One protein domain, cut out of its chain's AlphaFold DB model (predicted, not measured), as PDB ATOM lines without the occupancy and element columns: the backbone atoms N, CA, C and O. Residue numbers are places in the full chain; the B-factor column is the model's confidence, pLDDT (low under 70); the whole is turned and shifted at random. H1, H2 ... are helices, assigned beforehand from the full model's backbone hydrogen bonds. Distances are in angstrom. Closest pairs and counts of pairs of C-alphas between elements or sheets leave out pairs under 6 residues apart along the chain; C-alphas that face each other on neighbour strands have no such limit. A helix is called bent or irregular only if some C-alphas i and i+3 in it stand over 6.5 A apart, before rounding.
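AT A GLANCE: This is residues 23 to 198 of the 212 residues of an uncharacterized protein of Streptomyces sp. Ncost-T10-10d (UniProt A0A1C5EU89). One long helix, H3, runs through the body: H1 and H4 lie beside it in an up-and-down bundle of three, H2 and H5 pack at its first residues, and H6 crosses it. H7 starts beside H6 and runs out as a long arm, of which residues 182 to 198 stick out free. The printed part has 176 residues with seven named helices, H1 to H7 in chain order, and no named strand: all helix. It is loose, with a radius of gyration of the C-alphas of 20.3 A, and spans 70 by 52 by 29 A.

HOW THE PARTS SIT: Begin with H3, residues 74 to 105, the hub, touching five helices. H1, residues 23 to 48, touches it at a shallow tilt of 13 degrees, opposite ways; their closest C-alphas, Arg 30 and Asn 105, are 5.0 A apart. H4, residues 108 to 126, forms a helical hairpin with H3 at 23 degrees, closest at C-alphas His 102 and Arg 108, 5.3 A. H1, H3 and H4 are the bundle, up and down, each running against the one before. H2, residues 51 to 65, touches residues 77 to 87 of H3 at a steep tilt of 53 degrees, closest at C-alphas Ser 56 and Gln 80, 5.0 A. H5, residues 128 to 140, touches H3 with residues 136 to 140 alone, closest at C-alphas Ser 74 and Leu 136, 6.5 A. H6, residues 147 to 160, touches H3 at a steep tilt of 46 degrees, closest at C-alphas His 92 and Leu 156, 5.5 A. H7, residues 168 to 198, forms a helical hairpin with H6, closest at C-alphas Glu 147 and Val 174, 5.1 A; H7 and H3 are apart. Every O i to N i+4 pair is within hydrogen-bond range in H1, H2, H5, H6 and H7; H3 has 26 of 28 and H4 13 of 15.

IN THESE COORDINATES: Find C-alpha 74 at (41.761, 2.983, 59.713); from there H3 runs 44.9 A to C-alpha 105. H3 is irregular, with C-alphas 100 and 103 7.8 A apart, and so is H4, with C-alphas 117 and 120 7.3 A apart. H1 starts at C-alpha 23, (78.552, -29.411, 27.663), and is 37.7 A long. H7, 44.7 A long, ends at C-alpha 198, (23.067, 15.141, 22.271).

THE WHOLE: The C-alphas of Ile 24 and Arg 198, the two farthest apart, are 72.2 A from each other. The printed part has no cut, and no link is long. Look for pLDDT under 70 at residues 68 to 71 and 163 to 168.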
ATOM      1  N   CYS A  23      79.118 -28.619  26.570       74.94
ATOM      2  CA  CYS A  23      78.552 -29.411  27.663       74.94
ATOM      3  C   CYS A  23      78.896 -28.822  29.038       74.94
ATOM      4  O   CYS A  23      78.012 -28.692  29.886       74.94
ATOM      5  N   ILE A  24      80.157 -28.430  29.259       80.94
ATOM      6  CA  ILE A  24      80.589 -27.792  30.511       80.94
ATOM      7  C   ILE A  24      79.882 -26.445  30.690       80.94
ATOM      8  O   ILE A  24      79.350 -26.192  31.765       80.94
ATOM      9  N   ALA A  25      79.824 -25.611  29.647       71.44
ATOM     10  CA  ALA A  25      79.131 -24.325  29.687       71.44
ATOM     11  C   ALA A  25      77.635 -24.495  29.994       71.44
ATOM     12  O   ALA A  25      77.105 -23.832  30.879       71.44
ATOM     13  N   ALA A  26      76.957 -25.441  29.340       72.38
ATOM     14  CA  ALA A  26      75.557 -25.741  29.625       72.38
ATOM     15  C   ALA A  26      75.354 -26.201  31.080       72.38
ATOM     16  O   ALA A  26      74.400 -25.783  31.740       72.38
ATOM     17  N   TYR A  27      76.263 -27.030  31.605       73.94
ATOM     18  CA  TYR A  27      76.214 -27.498  32.988       73.94
ATOM     19  C   TYR A  27      76.430 -26.361  33.998       73.94
ATOM     20  O   TYR A  27      75.657 -26.230  34.950       73.94
ATOM     21  N   THR A  28      77.436 -25.507  33.791       80.12
ATOM     22  CA  THR A  28      77.732 -24.380  34.688       80.12
ATOM     23  C   THR A  28      76.649 -23.309  34.633       80.12
ATOM     24  O   THR A  28      76.219 -22.842  35.686       80.12
ATOM     25  N   THR A  29      76.129 -22.975  33.446       77.81
ATOM     26  CA  THR A  29      74.983 -22.066  33.294       77.81
ATOM     27  C   THR A  29      73.779 -22.589  34.066       77.81
ATOM     28  O   THR A  29      73.202 -21.854  34.864       77.81
ATOM     29  N   ARG A  30      73.447 -23.877  33.920       81.25
ATOM     30  CA  ARG A  30      72.336 -24.488  34.658       81.25
ATOM     31  C   ARG A  30      72.558 -24.466  36.174       81.25
ATOM     32  O   ARG A  30      71.622 -24.177  36.917       81.25
ATOM     33  N   GLY A  31      73.779 -24.732  36.641       79.56
ATOM     34  CA  GLY A  31      74.140 -24.636  38.059       79.56
ATOM     35  C   GLY A  31      73.996 -23.216  38.618       79.56
ATOM     36  O   GLY A  31      73.385 -23.021  39.671       79.56
ATOM     37  N   ASN A  32      74.483 -22.215  37.882       85.62
ATOM     38  CA  ASN A  32      74.378 -20.805  38.259       85.62
ATOM     39  C   ASN A  32      72.922 -20.337  38.301       85.62
ATOM     40  O   ASN A  32      72.520 -19.673  39.256       85.62
ATOM     41  N   SER A  33      72.103 -20.721  37.320       84.50
ATOM     42  CA  SER A  33      70.683 -20.367  37.320       84.50
ATOM     43  C   SER A  33      69.908 -21.049  38.447       84.50
ATOM     44  O   SER A  33      69.033 -20.427  39.046       84.50
ATOM     45  N   ALA A  34      70.240 -22.298  38.793       86.00
ATOM     46  CA  ALA A  34      69.644 -22.967  39.946       86.00
ATOM     47  C   ALA A  34      69.984 -22.240  41.259       86.00
ATOM     48  O   ALA A  34      69.098 -22.022  42.087       86.00
ATOM     49  N   ARG A  35      71.242 -21.809  41.425       90.06
ATOM     50  CA  ARG A  35      71.679 -21.006  42.575       90.06
ATOM     51  C   ARG A  35      70.958 -19.659  42.637       90.06
ATOM     52  O   ARG A  35      70.386 -19.345  43.676       90.06
ATOM     53  N   ALA A  36      70.923 -18.915  41.532       91.38
ATOM     54  CA  ALA A  36      70.204 -17.645  41.445       91.38
ATOM     55  C   ALA A  36      68.710 -17.820  41.770       91.38
ATOM     56  O   ALA A  36      68.117 -17.004  42.473       91.38
ATOM     57  N   GLY A  37      68.110 -18.932  41.333       91.38
ATOM     58  CA  GLY A  37      66.736 -19.276  41.682       91.38
ATOM     59  C   GLY A  37      66.531 -19.476  43.187       91.38
ATOM     60  O   GLY A  37      65.555 -18.976  43.745       91.38
ATOM     61  N   PHE A  38      67.454 -20.166  43.863       94.06
ATOM     62  CA  PHE A  38      67.418 -20.318  45.323       94.06
ATOM     63  C   PHE A  38      67.649 -19.000  46.064       94.06
ATOM     64  O   PHE A  38      66.988 -18.751  47.070       94.06
ATOM     65  N   GLU A  39      68.559 -18.155  45.583       95.75
ATOM     66  CA  GLU A  39      68.818 -16.835  46.162       95.75
ATOM     67  C   GLU A  39      67.578 -15.935  46.055       95.75
ATOM     68  O   GLU A  39      67.185 -15.329  47.052       95.75
ATOM     69  N   LEU A  40      66.889 -15.941  44.907       95.50
ATOM     70  CA  LEU A  40      65.599 -15.267  44.739       95.50
ATOM     71  C   LEU A  40      64.547 -15.816  45.713       95.50
ATOM     72  O   LEU A  40      63.917 -15.045  46.432       95.50
ATOM     73  N   ALA A  41      64.380 -17.139  45.783       96.00
ATOM     74  CA  ALA A  41      63.411 -17.761  46.685       96.00
ATOM     75  C   ALA A  41      63.681 -17.411  48.161       96.00
ATOM     76  O   ALA A  41      62.759 -17.085  48.909       96.00
ATOM     77  N   ARG A  42      64.952 -17.423  48.578       96.12
ATOM     78  CA  ARG A  42      65.372 -17.017  49.924       96.12
ATOM     79  C   ARG A  42      65.131 -15.529  50.164       96.12
ATOM     80  O   ARG A  42      64.676 -15.171  51.243       96.12
ATOM     81  N   SER A  43      65.409 -14.670  49.186       97.75
ATOM     82  CA  SER A  43      65.145 -13.231  49.287       97.75
ATOM     83  C   SER A  43      63.652 -12.941  49.459       97.75
ATOM     84  O   SER A  43      63.296 -12.178  50.350       97.75
ATOM     85  N   LEU A  44      62.785 -13.598  48.684       97.12
ATOM     86  CA  LEU A  44      61.330 -13.459  48.807       97.12
ATOM     87  C   LEU A  44      60.833 -13.904  50.186       97.12
ATOM     88  O   LEU A  44      60.066 -13.188  50.829       97.12
ATOM     89  N   PHE A  45      61.308 -15.053  50.672       95.88
ATOM     90  CA  PHE A  45      60.970 -15.514  52.015       95.88
ATOM     91  C   PHE A  45      61.473 -14.545  53.094       95.88
ATOM     92  O   PHE A  45      60.710 -14.170  53.980       95.88
ATOM     93  N   ASN A  46      62.715 -14.066  52.985       96.81
ATOM     94  CA  ASN A  46      63.277 -13.095  53.922       96.81
ATOM     95  C   ASN A  46      62.476 -11.785  53.954       96.81
ATOM     96  O   ASN A  46      62.302 -11.218  55.031       96.81
ATOM     97  N   ASN A  47      61.971 -11.319  52.808       95.56
ATOM     98  CA  ASN A  47      61.108 -10.137  52.734       95.56
ATOM     99  C   ASN A  47      59.771 -10.383  53.450       95.56
ATOM    100  O   ASN A  47      59.350  -9.561  54.270       95.56
ATOM    101  N   LEU A  48      59.151 -11.552  53.240       94.75
ATOM    102  CA  LEU A  48      57.922 -11.956  53.935       94.75
ATOM    103  C   LEU A  48      58.121 -12.064  55.455       94.75
ATOM    104  O   LEU A  48      57.232 -11.727  56.239       94.75
ATOM    105  N   THR A  49      59.296 -12.505  55.897       94.75
ATOM    106  CA  THR A  49      59.637 -12.618  57.320       94.75
ATOM    107  C   THR A  49      60.370 -11.401  57.875       94.75
ATOM    108  O   THR A  49      60.841 -11.445  59.011       94.75
ATOM    109  N   SER A  50      60.488 -10.319  57.104       94.94
ATOM    110  CA  SER A  50      61.204  -9.120  57.535       94.94
ATOM    111  C   SER A  50      60.537  -8.477  58.755       94.94
ATOM    112  O   SER A  50      59.347  -8.678  59.019       94.94
ATOM    113  N   ALA A  51      61.290  -7.656  59.490       94.81
ATOM    114  CA  ALA A  51      60.756  -6.907  60.628       94.81
ATOM    115  C   ALA A  51      59.577  -6.002  60.225       94.81
ATOM    116  O   ALA A  51      58.617  -5.874  60.983       94.81
ATOM    117  N   ASN A  52      59.614  -5.435  59.013       92.44
ATOM    118  CA  ASN A  52      58.526  -4.616  58.490       92.44
ATOM    119  C   ASN A  52      57.255  -5.448  58.274       92.44
ATOM    120  O   ASN A  52      56.206  -5.133  58.823       92.44
ATOM    121  N   THR A  53      57.363  -6.582  57.577       94.00
ATOM    122  CA  THR A  53      56.216  -7.472  57.346       94.00
ATOM    123  C   THR A  53      55.704  -8.097  58.647       94.00
ATOM    124  O   THR A  53      54.505  -8.304  58.821       94.00
ATOM    125  N   ALA A  54      56.586  -8.394  59.608       92.12
ATOM    126  CA  ALA A  54      56.190  -8.819  60.951       92.12
ATOM    127  C   ALA A  54      55.380  -7.736  61.683       92.12
ATOM    128  O   ALA A  54      54.369  -8.054  62.308       92.12
ATOM    129  N   LYS A  55      55.772  -6.461  61.554       93.56
ATOM    130  CA  LYS A  55      55.018  -5.323  62.089       93.56
ATOM    131  C   LYS A  55      53.637  -5.210  61.437       93.56
ATOM    132  O   LYS A  55      52.658  -5.127  62.177       93.56
ATOM    133  N   SER A  56      53.541  -5.287  60.106       94.38
ATOM    134  CA  SER A  56      52.253  -5.265  59.391       94.38
ATOM    135  C   SER A  56      51.333  -6.388  59.865       94.38
ATOM    136  O   SER A  56      50.196  -6.131  60.249       94.38
ATOM    137  N   ARG A  57      51.848  -7.623  59.960       94.50
ATOM    138  CA  ARG A  57      51.100  -8.772  60.504       94.50
ATOM    139  C   ARG A  57      50.613  -8.525  61.932       94.50
ATOM    140  O   ARG A  57      49.476  -8.854  62.248       94.50
ATOM    141  N   GLY A  58      51.459  -7.952  62.787       93.12
ATOM    142  CA  GLY A  58      51.112  -7.644  64.174       93.12
ATOM    143  C   GLY A  58      50.005  -6.594  64.298       93.12
ATOM    144  O   GLY A  58      49.087  -6.785  65.091       93.12
ATOM    145  N   ILE A  59      50.072  -5.521  63.504       93.38
ATOM    146  CA  ILE A  59      49.032  -4.479  63.445       93.38
ATOM    147  C   ILE A  59      47.716  -5.089  62.966       93.38
ATOM    148  O   ILE A  59      46.708  -5.001  63.657       93.38
ATOM    149  N   LEU A  60      47.743  -5.795  61.834       94.81
ATOM    150  CA  LEU A  60      46.557  -6.422  61.258       94.81
ATOM    151  C   LEU A  60      45.922  -7.457  62.195       94.81
ATOM    152  O   LEU A  60      44.701  -7.515  62.296       94.81
ATOM    153  N   GLU A  61      46.718  -8.247  62.917       93.94
ATOM    154  CA  GLU A  61      46.188  -9.233  63.864       93.94
ATOM    155  C   GLU A  61      45.580  -8.574  65.110       93.94
ATOM    156  O   GLU A  61      44.534  -9.018  65.584       93.94
ATOM    157  N   ARG A  62      46.187  -7.498  65.634       92.56
ATOM    158  CA  ARG A  62      45.585  -6.714  66.726       92.56
ATOM    159  C   ARG A  62      44.294  -6.041  66.282       92.56
ATOM    160  O   ARG A  62      43.308  -6.102  67.015       92.56
ATOM    161  N   TYR A  63      44.301  -5.446  65.091       92.56
ATOM    162  CA  TYR A  63      43.126  -4.838  64.488       92.56
ATOM    163  C   TYR A  63      42.009  -5.868  64.334       92.56
ATOM    164  O   TYR A  63      40.925  -5.659  64.861       92.56
ATOM    165  N   ARG A  64      42.294  -7.035  63.743       92.12
ATOM    166  CA  ARG A  64      41.341  -8.147  63.611       92.12
ATOM    167  C   ARG A  64      40.725  -8.536  64.959       92.12
ATOM    168  O   ARG A  64      39.507  -8.593  65.084       92.12
ATOM    169  N   ARG A  65      41.552  -8.706  65.998       90.88
ATOM    170  CA  ARG A  65      41.107  -9.063  67.361       90.88
ATOM    171  C   ARG A  65      40.390  -7.938  68.113       90.88
ATOM    172  O   ARG A  65      39.857  -8.190  69.187       90.88
ATOM    173  N   GLY A  66      40.406  -6.705  67.605       87.31
ATOM    174  CA  GLY A  66      39.921  -5.536  68.344       87.31
ATOM    175  C   GLY A  66      40.754  -5.200  69.582       87.31
ATOM    176  O   GLY A  66      40.272  -4.509  70.468       87.31
ATOM    177  N   THR A  67      41.997  -5.679  69.644       81.94
ATOM    178  CA  THR A  67      42.953  -5.401  70.729       81.94
ATOM    179  C   THR A  67      44.002  -4.371  70.300       81.94
ATOM    180  O   THR A  67      45.115  -4.360  70.827       81.94
ATOM    181  N   GLY A  68      43.708  -3.593  69.256       65.88
ATOM    182  CA  GLY A  68      44.578  -2.532  68.763       65.88
ATOM    183  C   GLY A  68      44.617  -1.343  69.729       65.88
ATOM    184  O   GLY A  68      43.642  -1.118  70.448       65.88
ATOM    185  N   PRO A  69      45.723  -0.584  69.773       60.34
ATOM    186  CA  PRO A  69      45.733   0.740  70.384       60.34
ATOM    187  C   PRO A  69      44.642   1.612  69.756       60.34
ATOM    188  O   PRO A  69      44.453   1.575  68.542       60.34
ATOM    189  N   THR A  70      43.974   2.439  70.561       60.03
ATOM    190  CA  THR A  70      42.948   3.394  70.104       60.03
ATOM    191  C   THR A  70      43.475   4.387  69.054       60.03
ATOM    192  O   THR A  70      42.689   4.984  68.327       60.03
ATOM    193  N   ASP A  71      44.800   4.532  68.963       62.91
ATOM    194  CA  ASP A  71      45.495   5.494  68.102       62.91
ATOM    195  C   ASP A  71      45.800   4.959  66.686       62.91
ATOM    196  O   ASP A  71      46.258   5.717  65.829       62.91
ATOM    197  N   GLU A  72      45.589   3.664  66.408       71.25
ATOM    198  CA  GLU A  72      45.747   3.119  65.052       71.25
ATOM    199  C   GLU A  72      44.530   3.527  64.198       71.25
ATOM    200  O   GLU A  72      43.453   2.943  64.307       71.25
ATOM    201  N   THR A  73      44.692   4.545  63.345       81.81
ATOM    202  CA  THR A  73      43.636   4.975  62.416       81.81
ATOM    203  C   THR A  73      43.371   3.916  61.342       81.81
ATOM    204  O   THR A  73      44.270   3.171  60.940       81.81
ATOM    205  N   SER A  74      42.145   3.883  60.812       83.50
ATOM    206  CA  SER A  74      41.761   2.983  59.713       83.50
ATOM    207  C   SER A  74      42.635   3.151  58.461       83.50
ATOM    208  O   SER A  74      42.775   2.208  57.687       83.50
ATOM    209  N   ASP A  75      43.257   4.320  58.268       89.12
ATOM    210  CA  ASP A  75      44.241   4.565  57.204       89.12
ATOM    211  C   ASP A  75      45.542   3.788  57.432       89.12
ATOM    212  O   ASP A  75      46.011   3.095  56.535       89.12
ATOM    213  N   ILE A  76      46.086   3.815  58.654       92.12
ATOM    214  CA  ILE A  76      47.307   3.068  58.993       92.12
ATOM    215  C   ILE A  76      47.076   1.568  58.801       92.12
ATOM    216  O   ILE A  76      47.941   0.862  58.278       92.12
ATOM    217  N   VAL A  77      45.914   1.067  59.223       93.81
ATOM    218  CA  VAL A  77      45.559  -0.347  59.061       93.81
ATOM    219  C   VAL A  77      45.406  -0.702  57.581       93.81
ATOM    220  O   VAL A  77      45.899  -1.755  57.172       93.81
ATOM    221  N   LEU A  78      44.798   0.173  56.772       95.19
ATOM    222  CA  LEU A  78      44.688  -0.016  55.324       95.19
ATOM    223  C   LEU A  78      46.068  -0.062  54.648       95.19
ATOM    224  O   LEU A  78      46.325  -0.949  53.833       95.19
ATOM    225  N   ASP A  79      46.995   0.809  55.046       95.62
ATOM    226  CA  ASP A  79      48.376   0.765  54.556       95.62
ATOM    227  C   ASP A  79      49.042  -0.571  54.902       95.62
ATOM    228  O   ASP A  79      49.730  -1.172  54.077       95.62
ATOM    229  N   GLN A  80      48.848  -1.081  56.125       95.69
ATOM    230  CA  GLN A  80      49.394  -2.387  56.507       95.69
ATOM    231  C   GLN A  80      48.729  -3.545  55.753       95.69
ATOM    232  O   GLN A  80      49.407  -4.526  55.438       95.69
ATOM    233  N   TYR A  81      47.435  -3.424  55.456       96.44
ATOM    234  CA  TYR A  81      46.660  -4.391  54.685       96.44
ATOM    235  C   TYR A  81      47.245  -4.557  53.279       96.44
ATOM    236  O   TYR A  81      47.647  -5.665  52.912       96.44
ATOM    237  N   PHE A  82      47.411  -3.454  52.541       97.00
ATOM    238  CA  PHE A  82      48.021  -3.485  51.208       97.00
ATOM    239  C   PHE A  82      49.497  -3.864  51.243       97.00
ATOM    240  O   PHE A  82      49.934  -4.677  50.429       97.00
ATOM    241  N   ASN A  83      50.262  -3.372  52.224       96.62
ATOM    242  CA  ASN A  83      51.666  -3.756  52.374       96.62
ATOM    243  C   ASN A  83      51.838  -5.275  52.461       96.62
ATOM    244  O   ASN A  83      52.750  -5.819  51.837       96.62
ATOM    245  N   LEU A  84      50.975  -5.964  53.214       96.88
ATOM    246  CA  LEU A  84      51.043  -7.415  53.340       96.88
ATOM    247  C   LEU A  84      50.531  -8.137  52.083       96.88
ATOM    248  O   LEU A  84      51.156  -9.114  51.669       96.88
ATOM    249  N   LEU A  85      49.458  -7.655  51.447       96.38
ATOM    250  CA  LEU A  85      48.995  -8.197  50.163       96.38
ATOM    251  C   LEU A  85      50.085  -8.127  49.088       96.38
ATOM    252  O   LEU A  85      50.377  -9.136  48.444       96.38
ATOM    253  N   TRP A  86      50.778  -6.994  48.970       96.94
ATOM    254  CA  TRP A  86      51.885  -6.827  48.029       96.94
ATOM    255  C   TRP A  86      53.062  -7.770  48.302       96.94
ATOM    256  O   TRP A  86      53.750  -8.169  47.363       96.94
ATOM    257  N   GLN A  87      53.301  -8.188  49.554       97.19
ATOM    258  CA  GLN A  87      54.301  -9.235  49.814       97.19
ATOM    259  C   GLN A  87      53.897 -10.566  49.172       97.19
ATOM    260  O   GLN A  87      54.741 -11.259  48.600       97.19
ATOM    261  N   PHE A  88      52.614 -10.926  49.229       96.75
ATOM    262  CA  PHE A  88      52.119 -12.134  48.572       96.75
ATOM    263  C   PHE A  88      52.116 -12.009  47.046       96.75
ATOM    264  O   PHE A  88      52.469 -12.972  46.366       96.75
ATOM    265  N   GLU A  89      51.834 -10.830  46.493       97.00
ATOM    266  CA  GLU A  89      51.997 -10.579  45.055       97.00
ATOM    267  C   GLU A  89      53.448 -10.761  44.597       97.00
ATOM    268  O   GLU A  89      53.700 -11.427  43.593       97.00
ATOM    269  N   GLN A  90      54.422 -10.252  45.360       97.06
ATOM    270  CA  GLN A  90      55.844 -10.453  45.062       97.06
ATOM    271  C   GLN A  90      56.237 -11.934  45.093       97.06
ATOM    272  O   GLN A  90      56.989 -12.393  44.230       97.06
ATOM    273  N   ILE A  91      55.702 -12.705  46.045       97.62
ATOM    274  CA  ILE A  91      55.899 -14.161  46.091       97.62
ATOM    275  C   ILE A  91      55.297 -14.818  44.850       97.62
ATOM    276  O   ILE A  91      55.962 -15.645  44.224       97.62
ATOM    277  N   HIS A  92      54.075 -14.439  44.462       97.06
ATOM    278  CA  HIS A  92      53.436 -14.960  43.260       97.06
ATOM    279  C   HIS A  92      54.264 -14.658  42.006       97.06
ATOM    280  O   HIS A  92      54.615 -15.580  41.267       97.06
ATOM    281  N   ALA A  93      54.662 -13.402  41.800       95.88
ATOM    282  CA  ALA A  93      55.481 -12.982  40.666       95.88
ATOM    283  C   ALA A  93      56.839 -13.706  40.632       95.88
ATOM    284  O   ALA A  93      57.250 -14.237  39.596       95.88
ATOM    285  N   GLY A  94      57.513 -13.806  41.780       95.75
ATOM    286  CA  GLY A  94      58.772 -14.535  41.911       95.75
ATOM    287  C   GLY A  94      58.627 -16.020  41.584       95.75
ATOM    288  O   GLY A  94      59.436 -16.586  40.845       95.75
ATOM    289  N   ARG A  95      57.546 -16.648  42.052       95.94
ATOM    290  CA  ARG A  95      57.211 -18.037  41.733       95.94
ATOM    291  C   ARG A  95      56.946 -18.238  40.241       95.94
ATOM    292  O   ARG A  95      57.446 -19.210  39.675       95.94
ATOM    293  N   GLN A  96      56.202 -17.337  39.595       95.31
ATOM    294  CA  GLN A  96      55.962 -17.385  38.147       95.31
ATOM    295  C   GLN A  96      57.273 -17.263  37.362       95.31
ATOM    296  O   GLN A  96      57.522 -18.073  36.469       95.31
ATOM    297  N   SER A  97      58.159 -16.343  37.755       94.00
ATOM    298  CA  SER A  97      59.487 -16.187  37.145       94.00
ATOM    299  C   SER A  97      60.327 -17.467  37.252       94.00
ATOM    300  O   SER A  97      60.861 -17.959  36.253       94.00
ATOM    301  N   LEU A  98      60.375 -18.083  38.438       93.06
ATOM    302  CA  LEU A  98      61.071 -19.356  38.639       93.06
ATOM    303  C   LEU A  98      60.443 -20.484  37.810       93.06
ATOM    304  O   LEU A  98      61.169 -21.272  37.199       93.06
ATOM    305  N   ASN A  99      59.112 -20.560  37.754       92.56
ATOM    306  CA  ASN A  99      58.399 -21.554  36.956       92.56
ATOM    307  C   ASN A  99      58.617 -21.359  35.455       92.56
ATOM    308  O   ASN A  99      58.779 -22.348  34.751       92.56
ATOM    309  N   GLN A 100      58.692 -20.142  34.929       89.81
ATOM    310  CA  GLN A 100      58.930 -19.937  33.498       89.81
ATOM    311  C   GLN A 100      60.307 -20.464  33.059       89.81
ATOM    312  O   GLN A 100      60.485 -20.909  31.925       89.81
ATOM    313  N   GLN A 101      61.269 -20.500  33.983       87.19
ATOM    314  CA  GLN A 101      62.652 -20.878  33.709       87.19
ATOM    315  C   GLN A 101      62.972 -22.357  33.996       87.19
ATOM    316  O   GLN A 101      64.039 -22.838  33.615       87.19
ATOM    317  N   HIS A 102      62.075 -23.122  34.631       85.00
ATOM    318  CA  HIS A 102      62.441 -24.424  35.216       85.00
ATOM    319  C   HIS A 102      62.936 -25.478  34.222       85.00
ATOM    320  O   HIS A 102      63.812 -26.270  34.578       85.00
ATOM    321  N   ARG A 103      62.397 -25.505  32.995       78.88
ATOM    322  CA  ARG A 103      62.762 -26.513  31.982       78.88
ATOM    323  C   ARG A 103      64.206 -26.366  31.510       78.88
ATOM    324  O   ARG A 103      64.859 -27.370  31.252       78.88
ATOM    325  N   ILE A 104      64.684 -25.128  31.426       79.50
ATOM    326  CA  ILE A 104      65.999 -24.785  30.873       79.50
ATOM    327  C   ILE A 104      67.015 -24.621  32.012       79.50
ATOM    328  O   ILE A 104      68.098 -25.196  31.979       79.50
ATOM    329  N   ASN A 105      66.618 -23.927  33.079       81.88
ATOM    330  CA  ASN A 105      67.512 -23.472  34.144       81.88
ATOM    331  C   ASN A 105      67.482 -24.351  35.403       81.88
ATOM    332  O   ASN A 105      68.226 -24.107  36.346       81.88
ATOM    333  N   GLY A 106      66.619 -25.372  35.459       83.19
ATOM    334  CA  GLY A 106      66.564 -26.295  36.595       83.19
ATOM    335  C   GLY A 106      66.096 -25.669  37.915       83.19
ATOM    336  O   GLY A 106      66.396 -26.214  38.970       83.19
ATOM    337  N   THR A 107      65.335 -24.573  37.885       90.56
ATOM    338  CA  THR A 107      64.856 -23.807  39.061       90.56
ATOM    339  C   THR A 107      63.748 -24.497  39.873       90.56
ATOM    340  O   THR A 107      63.308 -23.975  40.897       90.56
ATOM    341  N   ARG A 108      63.297 -25.693  39.473       91.06
ATOM    342  CA  ARG A 108      62.229 -26.444  40.163       91.06
ATOM    343  C   ARG A 108      62.486 -26.658  41.669       91.06
ATOM    344  O   ARG A 108      61.531 -26.529  42.433       91.06
ATOM    345  N   PRO A 109      63.711 -26.969  42.140       93.06
ATOM    346  CA  PRO A 109      63.986 -27.080  43.573       93.06
ATOM    347  C   PRO A 109      63.770 -25.766  44.337       93.06
ATOM    348  O   PRO A 109      63.263 -25.809  45.453       93.06
ATOM    349  N   ALA A 110      64.072 -24.614  43.727       94.19
ATOM    350  CA  ALA A 110      63.844 -23.306  44.338       94.19
ATOM    351  C   ALA A 110      62.347 -22.999  44.502       94.19
ATOM    352  O   ALA A 110      61.943 -22.507  45.551       94.19
ATOM    353  N   VAL A 111      61.513 -23.371  43.521       95.06
ATOM    354  CA  VAL A 111      60.044 -23.274  43.640       95.06
ATOM    355  C   VAL A 111      59.537 -24.138  44.793       95.06
ATOM    356  O   VAL A 111      58.786 -23.660  45.631       95.06
ATOM    357  N   ARG A 112      59.995 -25.396  44.891       94.69
ATOM    358  CA  ARG A 112      59.597 -26.293  45.994       94.69
ATOM    359  C   ARG A 112      60.012 -25.748  47.358       94.69
ATOM    360  O   ARG A 112      59.261 -25.898  48.314       94.69
ATOM    361  N   TYR A 113      61.196 -25.145  47.442       95.88
ATOM    362  CA  TYR A 113      61.656 -24.475  48.652       95.88
ATOM    363  C   TYR A 113      60.755 -23.286  49.004       95.88
ATOM    364  O   TYR A 113      60.273 -23.216  50.130       95.88
ATOM    365  N   LEU A 114      60.470 -22.398  48.046       96.94
ATOM    366  CA  LEU A 114      59.600 -21.241  48.268       96.94
ATOM    367  C   LEU A 114      58.195 -21.661  48.723       96.94
ATOM    368  O   LEU A 114      57.700 -21.143  49.722       96.94
ATOM    369  N   ASP A 115      57.587 -22.634  48.038       96.31
ATOM    370  CA  ASP A 115      56.258 -23.162  48.365       96.31
ATOM    371  C   ASP A 115      56.240 -23.736  49.793       96.31
ATOM    372  O   ASP A 115      55.343 -23.431  50.576       96.31
ATOM    373  N   ALA A 116      57.262 -24.512  50.173       95.25
ATOM    374  CA  ALA A 116      57.362 -25.083  51.516       95.25
ATOM    375  C   ALA A 116      57.497 -24.008  52.608       95.25
ATOM    376  O   ALA A 116      56.834 -24.098  53.640       95.25
ATOM    377  N   MET A 117      58.324 -22.985  52.379       96.50
ATOM    378  CA  MET A 117      58.577 -21.930  53.366       96.50
ATOM    379  C   MET A 117      57.402 -20.954  53.516       96.50
ATOM    380  O   MET A 117      57.200 -20.394  54.590       96.50
ATOM    381  N   THR A 118      56.618 -20.741  52.457       95.94
ATOM    382  CA  THR A 118      55.518 -19.757  52.445       95.94
ATOM    383  C   THR A 118      54.141 -20.364  52.714       95.94
ATOM    384  O   THR A 118      53.237 -19.636  53.121       95.94
ATOM    385  N   SER A 119      53.989 -21.685  52.570       93.56
ATOM    386  CA  SER A 119      52.733 -22.434  52.750       93.56
ATOM    387  C   SER A 119      51.970 -22.071  54.030       93.56
ATOM    388  O   SER A 119      50.787 -21.723  53.970       93.56
ATOM    389  N   TRP A 120      52.648 -22.070  55.184       92.00
ATOM    390  CA  TRP A 120      52.008 -21.727  56.457       92.00
ATOM    391  C   TRP A 120      51.492 -20.285  56.473       92.00
ATOM    392  O   TRP A 120      50.342 -20.060  56.832       92.00
ATOM    393  N   HIS A 121      52.302 -19.320  56.026       93.12
ATOM    394  CA  HIS A 121      51.912 -17.909  55.980       93.12
ATOM    395  C   HIS A 121      50.707 -17.686  55.066       93.12
ATOM    396  O   HIS A 121      49.772 -16.978  55.419       93.12
ATOM    397  N   ILE A 122      50.708 -18.308  53.894       93.75
ATOM    398  CA  ILE A 122      49.627 -18.155  52.924       93.75
ATOM    399  C   ILE A 122      48.336 -18.767  53.480       93.75
ATOM    400  O   ILE A 122      47.300 -18.110  53.478       93.75
ATOM    401  N   SER A 123      48.403 -19.975  54.048       90.56
ATOM    402  CA  SER A 123      47.249 -20.619  54.695       90.56
ATOM    403  C   SER A 123      46.707 -19.802  55.871       90.56
ATOM    404  O   SER A 123      45.497 -19.654  56.030       90.56
ATOM    405  N   GLU A 124      47.605 -19.248  56.689       90.00
ATOM    406  CA  GLU A 124      47.263 -18.445  57.860       90.00
ATOM    407  C   GLU A 124      46.452 -17.195  57.480       90.00
ATOM    408  O   GLU A 124      45.450 -16.880  58.125       90.00
ATOM    409  N   TRP A 125      46.872 -16.486  56.431       92.75
ATOM    410  CA  TRP A 125      46.251 -15.225  56.023       92.75
ATOM    411  C   TRP A 125      44.994 -15.402  55.182       92.75
ATOM    412  O   TRP A 125      44.122 -14.534  55.208       92.75
ATOM    413  N   ALA A 126      44.844 -16.550  54.522       90.69
ATOM    414  CA  ALA A 126      43.722 -16.825  53.638       90.69
ATOM    415  C   ALA A 126      42.356 -16.593  54.318       90.69
ATOM    416  O   ALA A 126      41.481 -15.942  53.756       90.69
ATOM    417  N   HIS A 127      42.182 -17.037  55.565       85.00
ATOM    418  CA  HIS A 127      40.922 -16.843  56.294       85.00
ATOM    419  C   HIS A 127      40.763 -15.457  56.935       85.00
ATOM    420  O   HIS A 127      39.653 -15.082  57.303       85.00
ATOM    421  N   ARG A 128      41.854 -14.699  57.093       92.00
ATOM    422  CA  ARG A 128      41.857 -13.421  57.824       92.00
ATOM    423  C   ARG A 128      41.477 -12.241  56.944       92.00
ATOM    424  O   ARG A 128      40.945 -11.257  57.452       92.00
ATOM    425  N   TRP A 129      41.724 -12.342  55.638       93.44
ATOM    426  CA  TRP A 129      41.489 -11.244  54.704       93.44
ATOM    427  C   TRP A 129      40.061 -10.726  54.722       93.44
ATOM    428  O   TRP A 129      39.864  -9.521  54.806       93.44
ATOM    429  N   LEU A 130      39.076 -11.626  54.704       90.69
ATOM    430  CA  LEU A 130      37.672 -11.232  54.682       90.69
ATOM    431  C   LEU A 130      37.257 -10.494  55.958       90.69
ATOM    432  O   LEU A 130      36.565  -9.483  55.884       90.69
ATOM    433  N   GLU A 131      37.682 -10.993  57.119       91.88
ATOM    434  CA  GLU A 131      37.361 -10.399  58.419       91.88
ATOM    435  C   GLU A 131      37.947  -8.986  58.529       91.88
ATOM    436  O   GLU A 131      37.237  -8.039  58.858       91.88
ATOM    437  N   ILE A 132      39.226  -8.834  58.170       93.62
ATOM    438  CA  ILE A 132      39.918  -7.542  58.197       93.62
ATOM    439  C   ILE A 132      39.297  -6.571  57.193       93.62
ATOM    440  O   ILE A 132      39.008  -5.435  57.555       93.62
ATOM    441  N   ARG A 133      39.053  -7.019  55.955       93.56
ATOM    442  CA  ARG A 133      38.460  -6.200  54.892       93.56
ATOM    443  C   ARG A 133      37.068  -5.706  55.280       93.56
ATOM    444  O   ARG A 133      36.797  -4.520  55.169       93.56
ATOM    445  N   THR A 134      36.210  -6.593  55.785       91.62
ATOM    446  CA  THR A 134      34.843  -6.235  56.212       91.62
ATOM    447  C   THR A 134      34.869  -5.183  57.316       91.62
ATOM    448  O   THR A 134      34.091  -4.232  57.293       91.62
ATOM    449  N   ARG A 135      35.785  -5.336  58.277       92.56
ATOM    450  CA  ARG A 135      35.950  -4.373  59.364       92.56
ATOM    451  C   ARG A 135      36.483  -3.028  58.864       92.56
ATOM    452  O   ARG A 135      35.943  -2.000  59.248       92.56
ATOM    453  N   LEU A 136      37.465  -3.032  57.960       93.38
ATOM    454  CA  LEU A 136      37.989  -1.809  57.350       93.38
ATOM    455  C   LEU A 136      36.916  -1.053  56.557       93.38
ATOM    456  O   LEU A 136      36.819   0.164  56.687       93.38
ATOM    457  N   GLU A 137      36.094  -1.750  55.768       93.38
ATOM    458  CA  GLU A 137      34.984  -1.121  55.037       93.38
ATOM    459  C   GLU A 137      33.950  -0.515  56.000       93.38
ATOM    460  O   GLU A 137      33.455   0.585  55.759       93.38
ATOM    461  N   ALA A 138      33.653  -1.195  57.115       91.25
ATOM    462  CA  ALA A 138      32.745  -0.682  58.140       91.25
ATOM    463  C   ALA A 138      33.305   0.562  58.850       91.25
ATOM    464  O   ALA A 138      32.583   1.541  59.019       91.25
ATOM    465  N   ASP A 139      34.588   0.542  59.223       90.75
ATOM    466  CA  ASP A 139      35.236   1.643  59.942       90.75
ATOM    467  C   ASP A 139      35.458   2.875  59.046       90.75
ATOM    468  O   ASP A 139      35.463   4.003  59.541       90.75
ATOM    469  N   ARG A 140      35.654   2.685  57.734       90.56
ATOM    470  CA  ARG A 140      35.862   3.782  56.770       90.56
ATOM    471  C   ARG A 140      34.572   4.276  56.116       90.56
ATOM    472  O   ARG A 140      34.534   5.399  55.623       90.56
ATOM    473  N   GLY A 141      33.529   3.447  56.070       89.88
ATOM    474  CA  GLY A 141      32.289   3.751  55.350       89.88
ATOM    475  C   GLY A 141      32.431   3.734  53.821       89.88
ATOM    476  O   GLY A 141      31.557   4.240  53.121       89.88
ATOM    477  N   GLU A 142      33.510   3.155  53.293       90.06
ATOM    478  CA  GLU A 142      33.775   3.036  51.858       90.06
ATOM    479  C   GLU A 142      34.234   1.621  51.498       90.06
ATOM    480  O   GLU A 142      34.778   0.895  52.330       90.06
ATOM    481  N   SER A 143      34.003   1.218  50.246       90.12
ATOM    482  CA  SER A 143      34.451  -0.090  49.765       90.12
ATOM    483  C   SER A 143      35.928  -0.044  49.388       90.12
ATOM    484  O   SER A 143      36.365   0.891  48.719       90.12
ATOM    485  N   ILE A 144      36.677  -1.074  49.777       92.81
ATOM    486  CA  ILE A 144      38.093  -1.212  49.423       92.81
ATOM    487  C   ILE A 144      38.206  -1.787  48.007       92.81
ATOM    488  O   ILE A 144      37.526  -2.762  47.674       92.81
ATOM    489  N   ASP A 145      39.080  -1.195  47.191       92.25
ATOM    490  CA  ASP A 145      39.472  -1.711  45.878       92.25
ATOM    491  C   ASP A 145      40.754  -2.550  45.993       92.25
ATOM    492  O   ASP A 145      41.871  -2.041  45.946       92.25
ATOM    493  N   ASP A 146      40.578  -3.850  46.222       94.12
ATOM    494  CA  ASP A 146      41.643  -4.841  46.405       94.12
ATOM    495  C   ASP A 146      41.484  -6.055  45.468       94.12
ATOM    496  O   ASP A 146      42.133  -7.084  45.677       94.12
ATOM    497  N   GLU A 147      40.666  -5.931  44.408       91.62
ATOM    498  CA  GLU A 147      40.307  -7.041  43.506       91.62
ATOM    499  C   GLU A 147      41.558  -7.737  42.957       91.62
ATOM    500  O   GLU A 147      41.700  -8.956  43.056       91.62
ATOM    501  N   HIS A 148      42.493  -6.957  42.405       92.88
ATOM    502  CA  HIS A 148      43.713  -7.485  41.793       92.88
ATOM    503  C   HIS A 148      44.607  -8.215  42.802       92.88
ATOM    504  O   HIS A 148      45.137  -9.295  42.516       92.88
ATOM    505  N   SER A 149      44.762  -7.634  43.989       93.62
ATOM    506  CA  SER A 149      45.607  -8.172  45.048       93.62
ATOM    507  C   SER A 149      45.037  -9.464  45.627       93.62
ATOM    508  O   SER A 149      45.766 -10.442  45.808       93.62
ATOM    509  N   LEU A 150      43.722  -9.510  45.859       93.69
ATOM    510  CA  LEU A 150      43.032 -10.707  46.337       93.69
ATOM    511  C   LEU A 150      42.974 -11.808  45.275       93.69
ATOM    512  O   LEU A 150      43.160 -12.978  45.613       93.69
ATOM    513  N   ASP A 151      42.776 -11.466  44.001       92.69
ATOM    514  CA  ASP A 151      42.845 -12.437  42.907       92.69
ATOM    515  C   ASP A 151      44.249 -13.046  42.800       92.69
ATOM    516  O   ASP A 151      44.405 -14.268  42.776       92.69
ATOM    517  N   THR A 152      45.293 -12.216  42.858       94.19
ATOM    518  CA  THR A 152      46.687 -12.683  42.855       94.19
ATOM    519  C   THR A 152      46.987 -13.579  44.060       94.19
ATOM    520  O   THR A 152      47.630 -14.626  43.918       94.19
ATOM    521  N   PHE A 153      46.484 -13.224  45.244       94.75
ATOM    522  CA  PHE A 153      46.593 -14.065  46.433       94.75
ATOM    523  C   PHE A 153      45.870 -15.411  46.251       94.75
ATOM    524  O   PHE A 153      46.435 -16.454  46.580       94.75
ATOM    525  N   ASN A 154      44.659 -15.420  45.685       92.25
ATOM    526  CA  ASN A 154      43.907 -16.646  45.400       92.25
ATOM    527  C   ASN A 154      44.640 -17.548  44.395       92.25
ATOM    528  O   ASN A 154      44.719 -18.761  44.599       92.25
ATOM    529  N   GLN A 155      45.232 -16.972  43.345       92.88
ATOM    530  CA  GLN A 155      46.062 -17.713  42.390       92.88
ATOM    531  C   GLN A 155      47.280 -18.341  43.080       92.88
ATOM    532  O   GLN A 155      47.572 -19.526  42.879       92.88
ATOM    533  N   LEU A 156      47.966 -17.582  43.942       94.44
ATOM    534  CA  LEU A 156      49.091 -18.082  44.728       94.44
ATOM    535  C   LEU A 156      48.669 -19.242  45.638       94.44
ATOM    536  O   LEU A 156      49.300 -20.303  45.618       94.44
ATOM    537  N   LEU A 157      47.578 -19.064  46.378       92.56
ATOM    538  CA  LEU A 157      47.003 -20.047  47.288       92.56
ATOM    539  C   LEU A 157      46.645 -21.351  46.567       92.56
ATOM    540  O   LEU A 157      47.091 -22.422  46.983       92.56
ATOM    541  N   ALA A 158      45.933 -21.267  45.441       90.31
ATOM    542  CA  ALA A 158      45.584 -22.422  44.614       90.31
ATOM    543  C   ALA A 158      46.827 -23.137  44.059       90.31
ATOM    544  O   ALA A 158      46.847 -24.362  43.925       90.31
ATOM    545  N   SER A 159      47.889 -22.383  43.762       91.06
ATOM    546  CA  SER A 159      49.128 -22.934  43.214       91.06
ATOM    547  C   SER A 159      49.965 -23.727  44.227       91.06
ATOM    548  O   SER A 159      50.742 -24.593  43.814       91.06
ATOM    549  N   ILE A 160      49.801 -23.446  45.525       90.12
ATOM    550  CA  ILE A 160      50.516 -24.102  46.633       90.12
ATOM    551  C   ILE A 160      49.634 -25.167  47.306       90.12
ATOM    552  O   ILE A 160      50.135 -26.225  47.690       90.12
ATOM    553  N   HIS A 161      48.317 -24.950  47.368       87.00
ATOM    554  CA  HIS A 161      47.341 -25.841  48.008       87.00
ATOM    555  C   HIS A 161      46.257 -26.354  47.032       87.00
ATOM    556  O   HIS A 161      45.060 -26.170  47.266       87.00
ATOM    557  N   PRO A 162      46.627 -27.075  45.956       73.12
ATOM    558  CA  PRO A 162      45.721 -27.374  44.842       73.12
ATOM    559  C   PRO A 162      44.567 -28.326  45.179       73.12
ATOM    560  O   PRO A 162      43.597 -28.389  44.430       73.12
ATOM    561  N   LYS A 163      44.665 -29.115  46.257       66.38
ATOM    562  CA  LYS A 163      43.705 -30.201  46.520       66.38
ATOM    563  C   LYS A 163      42.565 -29.842  47.474       66.38
ATOM    564  O   LYS A 163      41.560 -30.540  47.447       66.38
ATOM    565  N   HIS A 164      42.682 -28.788  48.287       57.84
ATOM    566  CA  HIS A 164      41.748 -28.584  49.409       57.84
ATOM    567  C   HIS A 164      41.463 -27.121  49.768       57.84
ATOM    568  O   HIS A 164      40.824 -26.875  50.785       57.84
ATOM    569  N   TRP A 165      41.924 -26.153  48.969       61.28
ATOM    570  CA  TRP A 165      41.892 -24.753  49.385       61.28
ATOM    571  C   TRP A 165      41.347 -23.830  48.296       61.28
ATOM    572  O   TRP A 165      42.083 -23.141  47.595       61.28
ATOM    573  N   ARG A 166      40.021 -23.818  48.166       61.38
ATOM    574  CA  ARG A 166      39.302 -22.645  47.666       61.38
ATOM    575  C   ARG A 166      38.643 -21.992  48.859       61.38
ATOM    576  O   ARG A 166      38.090 -22.698  49.701       61.38
ATOM    577  N   LEU A 167      38.710 -20.672  48.933       67.69
ATOM    578  CA  LEU A 167      37.926 -19.899  49.884       67.69
ATOM    579  C   LEU A 167      36.780 -19.270  49.104       67.69
ATOM    580  O   LEU A 167      36.979 -18.199  48.529       67.69
ATOM    581  N   PRO A 168      35.589 -19.910  49.069       69.56
ATOM    582  CA  PRO A 168      34.453 -19.400  48.305       69.56
ATOM    583  C   PRO A 168      34.124 -17.950  48.657       69.56
ATOM    584  O   PRO A 168      33.645 -17.197  47.821       69.56
ATOM    585  N   SER A 169      34.421 -17.545  49.894       74.62
ATOM    586  CA  SER A 169      34.217 -16.187  50.370       74.62
ATOM    587  C   SER A 169      35.160 -15.156  49.744       74.62
ATOM    588  O   SER A 169      34.701 -14.062  49.437       74.62
ATOM    589  N   LEU A 170      36.439 -15.473  49.499       78.25
ATOM    590  CA  LEU A 170      37.344 -14.552  48.797       78.25
ATOM    591  C   LEU A 170      37.023 -14.483  47.305       78.25
ATOM    592  O   LEU A 170      36.989 -13.395  46.741       78.25
ATOM    593  N   GLU A 171      36.740 -15.627  46.679       81.88
ATOM    594  CA  GLU A 171      36.320 -15.669  45.273       81.88
ATOM    595  C   GLU A 171      35.032 -14.857  45.055       81.88
ATOM    596  O   GLU A 171      34.932 -14.092  44.097       81.88
ATOM    597  N   ALA A 172      34.060 -14.963  45.967       83.12
ATOM    598  CA  ALA A 172      32.827 -14.185  45.908       83.12
ATOM    599  C   ALA A 172      33.076 -12.672  46.013       83.12
ATOM    600  O   ALA A 172      32.447 -11.910  45.280       83.12
ATOM    601  N   VAL A 173      33.998 -12.237  46.881       82.62
ATOM    602  CA  VAL A 173      34.367 -10.816  47.013       82.62
ATOM    603  C   VAL A 173      34.996 -10.290  45.724       82.62
ATOM    604  O   VAL A 173      34.533  -9.275  45.204       82.62
ATOM    605  N   VAL A 174      35.977 -11.010  45.175       85.12
ATOM    606  CA  VAL A 174      36.651 -10.638  43.918       85.12
ATOM    607  C   VAL A 174      35.640 -10.543  42.771       85.12
ATOM    608  O   VAL A 174      35.594  -9.547  42.053       85.12
ATOM    609  N   ASN A 175      34.754 -11.535  42.638       86.62
ATOM    610  CA  ASN A 175      33.716 -11.529  41.604       86.62
ATOM    611  C   ASN A 175      32.719 -10.371  41.781       86.62
ATOM    612  O   ASN A 175      32.287  -9.771  40.795       86.62
ATOM    613  N   ALA A 176      32.357 -10.036  43.022       85.62
ATOM    614  CA  ALA A 176      31.459  -8.922  43.303       85.62
ATOM    615  C   ALA A 176      32.093  -7.566  42.953       85.62
ATOM    616  O   ALA A 176      31.407  -6.701  42.409       85.62
ATOM    617  N   GLN A 177      33.385  -7.373  43.232       86.12
ATOM    618  CA  GLN A 177      34.114  -6.162  42.838       86.12
ATOM    619  C   GLN A 177      34.193  -6.023  41.320       86.12
ATOM    620  O   GLN A 177      33.853  -4.962  40.792       86.12
ATOM    621  N   ARG A 178      34.521  -7.117  40.623       88.38
ATOM    622  CA  ARG A 178      34.563  -7.144  39.161       88.38
ATOM    623  C   ARG A 178      33.240  -6.720  38.540       88.38
ATOM    624  O   ARG A 178      33.219  -5.851  37.672       88.38
ATOM    625  N   LEU A 179      32.133  -7.281  39.025       90.25
ATOM    626  CA  LEU A 179      30.802  -6.945  38.526       90.25
ATOM    627  C   LEU A 179      30.483  -5.458  38.732       90.25
ATOM    628  O   LEU A 179      30.047  -4.789  37.801       90.25
ATOM    629  N   ARG A 180      30.765  -4.908  39.924       88.06
ATOM    630  CA  ARG A 180      30.558  -3.473  40.200       88.06
ATOM    631  C   ARG A 180      31.397  -2.585  39.284       88.06
ATOM    632  O   ARG A 180      30.937  -1.520  38.870       88.06
ATOM    633  N   ARG A 181      32.630  -2.998  38.983       87.75
ATOM    634  CA  ARG A 181      33.508  -2.288  38.054       87.75
ATOM    635  C   ARG A 181      32.936  -2.311  36.637       87.75
ATOM    636  O   ARG A 181      32.819  -1.255  36.023       87.75
ATOM    637  N   GLU A 182      32.523  -3.476  36.149       91.25
ATOM    638  CA  GLU A 182      31.895  -3.624  34.829       91.25
ATOM    639  C   GLU A 182      30.609  -2.793  34.713       91.25
ATOM    640  O   GLU A 182      30.395  -2.112  33.709       91.25
ATOM    641  N   GLU A 183      29.767  -2.780  35.748       91.75
ATOM    642  CA  GLU A 183      28.559  -1.949  35.806       91.75
ATOM    643  C   GLU A 183      28.882  -0.450  35.751       91.75
ATOM    644  O   GLU A 183      28.209   0.303  35.036       91.75
ATOM    645  N   ARG A 184      29.926  -0.006  36.467       89.88
ATOM    646  CA  ARG A 184      30.396   1.385  36.431       89.88
ATOM    647  C   ARG A 184      30.894   1.758  35.036       89.88
ATOM    648  O   ARG A 184      30.437   2.755  34.483       89.88
ATOM    649  N   GLU A 185      31.740   0.927  34.433       91.31
ATOM    650  CA  GLU A 185      32.260   1.146  33.079       91.31
ATOM    651  C   GLU A 185      31.130   1.173  32.031       91.31
ATOM    652  O   GLU A 185      31.138   1.993  31.110       91.31
ATOM    653  N   GLN A 186      30.111   0.317  32.169       92.44
ATOM    654  CA  GLN A 186      28.937   0.336  31.291       92.44
ATOM    655  C   GLN A 186      28.099   1.603  31.464       92.44
ATOM    656  O   GLN A 186      27.606   2.152  30.475       92.44
ATOM    657  N   ARG A 187      27.913   2.066  32.702       92.69
ATOM    658  CA  ARG A 187      27.186   3.304  32.991       92.69
ATOM    659  C   ARG A 187      27.894   4.508  32.376       92.69
ATOM    660  O   ARG A 187      27.253   5.267  31.656       92.69
ATOM    661  N   GLU A 188      29.202   4.626  32.581       92.12
ATOM    662  CA  GLU A 188      30.027   5.698  32.014       92.12
ATOM    663  C   GLU A 188      29.988   5.692  30.480       92.12
ATOM    664  O   GLU A 188      29.792   6.738  29.860       92.12
ATOM    665  N   ARG A 189      30.066   4.512  29.847       92.06
ATOM    666  CA  ARG A 189      29.907   4.380  28.387       92.06
ATOM    667  C   ARG A 189      28.541   4.868  27.905       92.06
ATOM    668  O   ARG A 189      28.480   5.620  26.937       92.06
ATOM    669  N   ARG A 190      27.448   4.490  28.579       92.62
ATOM    670  CA  ARG A 190      26.088   4.943  28.219       92.62
ATOM    671  C   ARG A 190      25.924   6.452  28.385       92.62
ATOM    672  O   ARG A 190      25.283   7.092  27.553       92.62
ATOM    673  N   GLU A 191      26.490   7.022  29.446       92.38
ATOM    674  CA  GLU A 191      26.476   8.467  29.686       92.38
ATOM    675  C   GLU A 191      27.259   9.212  28.595       92.38
ATOM    676  O   GLU A 191      26.745  10.176  28.021       92.38
ATOM    677  N   TRP A 192      28.443   8.713  28.228       90.06
ATOM    678  CA  TRP A 192      29.266   9.267  27.153       90.06
ATOM    679  C   TRP A 192      28.595   9.171  25.772       90.06
ATOM    680  O   TRP A 192      28.566  10.150  25.020       90.06
ATOM    681  N   GLU A 193      27.987   8.031  25.437       91.00
ATOM    682  CA  GLU A 193      27.215   7.862  24.199       91.00
ATOM    683  C   GLU A 193      25.996   8.795  24.161       91.00
ATOM    684  O   GLU A 193      25.695   9.401  23.128       91.00
ATOM    685  N   GLY A 194      25.308   8.955  25.295       90.31
ATOM    686  CA  GLY A 194      24.188   9.881  25.442       90.31
ATOM    687  C   GLY A 194      24.603  11.340  25.241       90.31
ATOM    688  O   GLY A 194      23.921  12.078  24.525       90.31
ATOM    689  N   GLN A 195      25.732  11.757  25.820       87.44
ATOM    690  CA  GLN A 195      26.297  13.095  25.620       87.44
ATOM    691  C   GLN A 195      26.721  13.321  24.165       87.44
ATOM    692  O   GLN A 195      26.364  14.348  23.585       87.44
ATOM    693  N   SER A 196      27.389  12.345  23.549       85.75
ATOM    694  CA  SER A 196      27.830  12.411  22.149       85.75
ATOM    695  C   SER A 196      26.648  12.541  21.182       85.75
ATOM    696  O   SER A 196      26.670  13.377  20.279       85.75
ATOM    697  N   ARG A 197      25.561  11.784  21.402       82.44
ATOM    698  CA  ARG A 197      24.324  11.913  20.607       82.44
ATOM    699  C   ARG A 197      23.651  13.269  20.785       82.44
ATOM    700  O   ARG A 197      23.171  13.835  19.806       82.44
ATOM    701  N   ARG A 198      23.613  13.800  22.014       80.75
ATOM    702  CA  ARG A 198      23.067  15.141  22.271       80.75
ATOM    703  C   ARG A 198      23.871  16.200  21.525       80.75
ATOM    704  O   ARG A 198      23.263  16.972  20.802       80.75
TER     705      ARG A 198